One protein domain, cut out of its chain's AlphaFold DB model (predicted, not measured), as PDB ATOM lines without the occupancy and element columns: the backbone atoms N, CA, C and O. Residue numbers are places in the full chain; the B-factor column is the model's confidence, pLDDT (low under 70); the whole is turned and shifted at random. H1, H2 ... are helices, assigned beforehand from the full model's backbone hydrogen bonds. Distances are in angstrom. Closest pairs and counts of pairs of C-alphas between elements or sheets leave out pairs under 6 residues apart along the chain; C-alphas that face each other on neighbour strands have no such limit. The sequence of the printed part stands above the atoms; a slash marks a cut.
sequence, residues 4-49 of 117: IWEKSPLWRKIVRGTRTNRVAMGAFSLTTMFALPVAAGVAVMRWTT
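AT A GLANCE: This is residues 4 to 49 of the 117 residues of the protein "Predicted protein" of Micromonas pusilla (strain CCMP1545) (UniProt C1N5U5). What shape is this? An uneven V: short helix H2 and long helix H3 meet near their ends, with tiny H1 at H2's other end. How large is it? The printed part has 46 residues with three named helices, all helix, flat at 42 by 25 by 10 A and only just loose, close to extended, with a radius of gyration of the C-alphas of 13.9 A.

IN THESE COORDINATES: Where does H1 lie? Residues 4 to 7, from C-alpha 4 at (17.137, 38.032, 36.464). What follows? H2 is residues 9 to 19, 15.2 A from first to last C-alpha. H3 is residues 22 to 48, 38.2 A, kinked by 28 degrees near residue 35, ending at C-alpha 48 (32.447, 60.913, 30.899).

HOW THE PARTS SIT: Do H2 and H3 touch? Only at the corner, H3 with residues 24 to 28 alone; the closest C-alphas, Thr 18 and Ala 24, are 5.0 A apart. They run opposite ways at a steep tilt of 49 degrees. And H1? It is close to H2 but not clearly touching, closest C-alphas Trp 5 and Trp 11 at 6.7 A, and apart from H3. Which O i to N i+4 pairs are within hydrogen-bond range? Every one in H2 and 21 of 23 in H3; H1 is too short for any.

THE WHOLE: Is it unbroken? The printed part has no cut, and both links are tight. Where is confidence low? Residues 4 to 7, 17 to 21 and 49 have pLDDT under 70.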
ATOM      1  N   ILE A   4      17.877  37.016  37.221       67.31
ATOM      2  CA  ILE A   4      17.137  38.032  36.464       67.31
ATOM      3  C   ILE A   4      16.465  37.440  35.215       67.31
ATOM      4  O   ILE A   4      15.350  37.831  34.864       67.31
ATOM      5  N   TRP A   5      17.106  36.465  34.564       63.09
ATOM      6  CA  TRP A   5      16.605  35.895  33.313       63.09
ATOM      7  C   TRP A   5      15.537  34.822  33.538       63.09
ATOM      8  O   TRP A   5      14.613  34.697  32.736       63.09
ATOM      9  N   GLU A   6      15.604  34.075  34.642       60.22
ATOM     10  CA  GLU A   6      14.621  33.028  34.949       60.22
ATOM     11  C   GLU A   6      13.276  33.593  35.416       60.22
ATOM     12  O   GLU A   6      12.220  33.050  35.069       60.22
ATOM     13  N   LYS A   7      13.285  34.687  36.186       65.12
ATOM     14  CA  LYS A   7      12.070  35.260  36.786       65.12
ATOM     15  C   LYS A   7      11.386  36.327  35.937       65.12
ATOM     16  O   LYS A   7      10.241  36.637  36.240       65.12
ATOM     17  N   SER A   8      12.006  36.852  34.876       72.19
ATOM     18  CA  SER A   8      11.386  37.892  34.041       72.19
ATOM     19  C   SER A   8      10.298  37.315  33.112       72.19
ATOM     20  O   SER A   8      10.612  36.623  32.135       72.19
ATOM     21  N   PRO A   9       9.001  37.603  33.350       70.12
ATOM     22  CA  PRO A   9       7.928  37.169  32.454       70.12
ATOM     23  C   PRO A   9       8.005  37.873  31.092       70.12
ATOM     24  O   PRO A   9       7.577  37.310  30.083       70.12
ATOM     25  N   LEU A  10       8.594  39.074  31.050       73.38
ATOM     26  CA  LEU A  10       8.838  39.819  29.817       73.38
ATOM     27  C   LEU A  10       9.855  39.085  28.935       73.38
ATOM     28  O   LEU A  10       9.614  38.884  27.747       73.38
ATOM     29  N   TRP A  11      10.942  38.596  29.540       71.06
ATOM     30  CA  TRP A  11      11.960  37.821  28.838       71.06
ATOM     31  C   TRP A  11      11.391  36.533  28.248       71.06
ATOM     32  O   TRP A  11      11.606  36.245  27.074       71.06
ATOM     33  N   ARG A  12      10.571  35.796  29.010       74.19
ATOM     34  CA  ARG A  12       9.901  34.600  28.477       74.19
ATOM     35  C   ARG A  12       8.986  34.925  27.302       74.19
ATOM     36  O   ARG A  12       8.954  34.142  26.361       74.19
ATOM     37  N   LYS A  13       8.260  36.049  27.325       74.75
ATOM     38  CA  LYS A  13       7.427  36.476  26.185       74.75
ATOM     39  C   LYS A  13       8.276  36.797  24.956       74.75
ATOM     40  O   LYS A  13       7.953  36.319  23.872       74.75
ATOM     41  N   ILE A  14       9.374  37.531  25.136       74.12
ATOM     42  CA  ILE A  14      10.302  37.885  24.053       74.12
ATOM     43  C   ILE A  14      10.915  36.622  23.454       74.12
ATOM     44  O   ILE A  14      10.821  36.428  22.246       74.12
ATOM     45  N   VAL A  15      11.459  35.726  24.281       71.81
ATOM     46  CA  VAL A  15      12.079  34.466  23.840       71.81
ATOM     47  C   VAL A  15      11.059  33.536  23.184       71.81
ATOM     48  O   VAL A  15      11.344  32.916  22.163       71.81
ATOM     49  N   ARG A  16       9.837  33.443  23.721       70.75
ATOM     50  CA  ARG A  16       8.779  32.597  23.147       70.75
ATOM     51  C   ARG A  16       8.279  33.134  21.804       70.75
ATOM     52  O   ARG A  16       7.979  32.326  20.935       70.75
ATOM     53  N   GLY A  17       8.242  34.457  21.626       68.94
ATOM     54  CA  GLY A  17       7.909  35.109  20.355       68.94
ATOM     55  C   GLY A  17       9.051  35.106  19.330       68.94
ATOM     56  O   GLY A  17       8.799  35.007  18.134       68.94
ATOM     57  N   THR A  18      10.311  35.160  19.773       65.38
ATOM     58  CA  THR A  18      11.485  35.063  18.881       65.38
ATOM     59  C   THR A  18      11.777  33.627  18.457       65.38
ATOM     60  O   THR A  18      12.203  33.406  17.330       65.38
ATOM     61  N   ARG A  19      11.486  32.628  19.300       64.44
ATOM     62  CA  ARG A  19      11.680  31.204  18.973       64.44
ATOM     63  C   ARG A  19      10.820  30.728  17.796       64.44
ATOM     64  O   ARG A  19      11.239  29.833  17.069       64.44
ATOM     65  N   THR A  20       9.629  31.286  17.607       69.25
ATOM     66  CA  THR A  20       8.730  30.913  16.502       69.25
ATOM     67  C   THR A  20       9.084  31.584  15.177       69.25
ATOM     68  O   THR A  20       8.596  31.138  14.142       69.25
ATOM     69  N   ASN A  21       9.943  32.610  15.166       69.44
ATOM     70  CA  ASN A  21      10.282  33.348  13.953       69.44
ATOM     71  C   ASN A  21      11.797  33.591  13.837       69.44
ATOM     72  O   ASN A  21      12.372  34.411  14.553       69.44
ATOM     73  N   ARG A  22      12.438  32.924  12.865       72.19
ATOM     74  CA  ARG A  22      13.882  33.047  12.583       72.19
ATOM     75  C   ARG A  22      14.318  34.492  12.319       72.19
ATOM     76  O   ARG A  22      15.424  34.866  12.699       72.19
ATOM     77  N   VAL A  23      13.445  35.313  11.732       77.25
ATOM     78  CA  VAL A  23      13.718  36.739  11.479       77.25
ATOM     79  C   VAL A  23      13.781  37.522  12.787       77.25
ATOM     80  O   VAL A  23      14.686  38.329  12.985       77.25
ATOM     81  N   ALA A  24      12.866  37.245  13.716       75.44
ATOM     82  CA  ALA A  24      12.854  37.890  15.023       75.44
ATOM     83  C   ALA A  24      14.095  37.500  15.845       75.44
ATOM     84  O   ALA A  24      14.667  38.341  16.532       75.44
ATOM     85  N   MET A  25      14.551  36.248  15.730       77.44
ATOM     86  CA  MET A  25      15.793  35.791  16.356       77.44
ATOM     87  C   MET A  25      17.022  36.506  15.770       77.44
ATOM     88  O   MET A  25      17.855  36.992  16.530       77.44
ATOM     89  N   GLY A  26      17.095  36.656  14.443       81.88
ATOM     90  CA  GLY A  26      18.163  37.415  13.784       81.88
ATOM     91  C   GLY A  26      18.180  38.894  14.179       81.88
ATOM     92  O   GLY A  26      19.238  39.431  14.506       81.88
ATOM     93  N   ALA A  27      17.011  39.538  14.229       81.75
ATOM     94  CA  ALA A  27      16.874  40.923  14.678       81.75
ATOM     95  C   ALA A  27      17.291  41.093  16.143       81.75
ATOM     96  O   ALA A  27      18.011  42.036  16.473       81.75
ATOM     97  N   PHE A  28      16.893  40.165  17.017       80.38
ATOM     98  CA  PHE A  28      17.314  40.163  18.413       80.38
ATOM     99  C   PHE A  28      18.839  40.046  18.525       80.38
ATOM    100  O   PHE A  28      19.465  40.887  19.163       80.38
ATOM    101  N   SER A  29      19.451  39.083  17.829       81.50
ATOM    102  CA  SER A  29      20.904  38.899  17.825       81.50
ATOM    103  C   SER A  29      21.659  40.120  17.297       81.50
ATOM    104  O   SER A  29      22.612  40.555  17.936       81.50
ATOM    105  N   LEU A  30      21.218  40.713  16.181       85.06
ATOM    106  CA  LEU A  30      21.799  41.949  15.640       85.06
ATOM    107  C   LEU A  30      21.689  43.108  16.636       85.06
ATOM    108  O   LEU A  30      22.654  43.834  16.868       85.06
ATOM    109  N   THR A  31      20.534  43.251  17.278       85.31
ATOM    110  CA  THR A  31      20.302  44.310  18.264       85.31
ATOM    111  C   THR A  31      21.193  44.117  19.493       85.31
ATOM    112  O   THR A  31      21.827  45.057  19.963       85.31
ATOM    113  N   THR A  32      21.310  42.891  20.001       86.12
ATOM    114  CA  THR A  32      22.140  42.596  21.176       86.12
ATOM    115  C   THR A  32      23.637  42.713  20.883       86.12
ATOM    116  O   THR A  32      24.373  43.204  21.730       86.12
ATOM    117  N   MET A  33      24.102  42.293  19.701       85.94
ATOM    118  CA  MET A  33      25.528  42.331  19.343       85.94
ATOM    119  C   MET A  33      26.014  43.707  18.887       85.94
ATOM    120  O   MET A  33      27.177  44.019  19.106       85.94
ATOM    121  N   PHE A  34      25.164  44.530  18.264       86.62
ATOM    122  CA  PHE A  34      25.595  45.817  17.701       86.62
ATOM    123  C   PHE A  34      24.931  47.014  18.373       86.62
ATOM    124  O   PHE A  34      25.620  47.953  18.766       86.62
ATOM    125  N   ALA A  35      23.610  46.988  18.564       84.56
ATOM    126  CA  ALA A  35      22.908  48.144  19.116       84.56
ATOM    127  C   ALA A  35      23.229  48.359  20.603       84.56
ATOM    128  O   ALA A  35      23.442  49.497  21.013       84.56
ATOM    129  N   LEU A  36      23.327  47.287  21.402       87.56
ATOM    130  CA  LEU A  36      23.683  47.410  22.822       87.56
ATOM    131  C   LEU A  36      25.102  47.968  23.041       87.56
ATOM    132  O   LEU A  36      25.213  48.919  23.813       87.56
ATOM    133  N   PRO A  37      26.174  47.471  22.384       84.81
ATOM    134  CA  PRO A  37      27.508  48.049  22.559       84.81
ATOM    135  C   PRO A  37      27.609  49.502  22.101       84.81
ATOM    136  O   PRO A  37      28.246  50.304  22.779       84.81
ATOM    137  N   VAL A  38      26.954  49.866  20.992       85.06
ATOM    138  CA  VAL A  38      26.938  51.256  20.509       85.06
ATOM    139  C   VAL A  38      26.205  52.161  21.495       85.06
ATOM    140  O   VAL A  38      26.738  53.196  21.883       85.06
ATOM    141  N   ALA A  39      25.018  51.760  21.957       84.81
ATOM    142  CA  ALA A  39      24.248  52.536  22.926       84.81
ATOM    143  C   ALA A  39      24.986  52.677  24.265       84.81
ATOM    144  O   ALA A  39      25.027  53.769  24.828       84.81
ATOM    145  N   ALA A  40      25.614  51.602  24.749       86.06
ATOM    146  CA  ALA A  40      26.440  51.641  25.950       86.06
ATOM    147  C   ALA A  40      27.654  52.563  25.767       86.06
ATOM    148  O   ALA A  40      27.942  53.364  26.649       86.06
ATOM    149  N   GLY A  41      28.326  52.509  24.614       80.38
ATOM    150  CA  GLY A  41      29.446  53.393  24.290       80.38
ATOM    151  C   GLY A  41      29.047  54.869  24.261       80.38
ATOM    152  O   GLY A  41      29.725  55.693  24.870       80.38
ATOM    153  N   VAL A  42      27.916  55.199  23.629       80.00
ATOM    154  CA  VAL A  42      27.363  56.566  23.614       80.00
ATOM    155  C   VAL A  42      26.980  57.016  25.022       80.00
ATOM    156  O   VAL A  42      27.288  58.141  25.407       80.00
ATOM    157  N   ALA A  43      26.350  56.146  25.816       83.00
ATOM    158  CA  ALA A  43      25.981  56.466  27.192       83.00
ATOM    159  C   ALA A  43      27.217  56.738  28.061       83.00
ATOM    160  O   ALA A  43      27.236  57.717  28.800       83.00
ATOM    161  N   VAL A  44      28.264  55.915  27.928       82.19
ATOM    162  CA  VAL A  44      29.539  56.120  28.624       82.19
ATOM    163  C   VAL A  44      30.184  57.429  28.182       82.19
ATOM    164  O   VAL A  44      30.528  58.223  29.045       82.19
ATOM    165  N   MET A  45      30.281  57.700  26.873       76.38
ATOM    166  CA  MET A  45      30.829  58.966  26.361       76.38
ATOM    167  C   MET A  45      30.062  60.180  26.879       76.38
ATOM    168  O   MET A  45      30.679  61.168  27.265       76.38
ATOM    169  N   ARG A  46      28.731  60.105  26.927       70.19
ATOM    170  CA  ARG A  46      27.884  61.184  27.446       70.19
ATOM    171  C   ARG A  46      28.048  61.387  28.950       70.19
ATOM    172  O   ARG A  46      27.842  62.490  29.435       70.19
ATOM    173  N   TRP A  47      28.400  60.336  29.687       76.44
ATOM    174  CA  TRP A  47      28.626  60.414  31.128       76.44
ATOM    175  C   TRP A  47      30.040  60.891  31.479       76.44
ATOM    176  O   TRP A  47      30.221  61.582  32.478       76.44
ATOM    177  N   THR A  48      31.042  60.543  30.668       73.44
ATOM    178  CA  THR A  48      32.447  60.913  30.899       73.44
ATOM    179  C   THR A  48      32.863  62.228  30.246       73.44
ATOM    180  O   THR A  48      33.883  62.792  30.642       73.44
ATOM    181  N   THR A  49      32.110  62.732  29.267       58.38
ATOM    182  CA  THR A  49      32.405  64.012  28.612       58.38
ATOM    183  C   THR A  49      31.614  65.130  29.291       58.38
ATOM    184  O   THR A  49      30.385  65.083  29.275       58.38
TER     185      THR A  49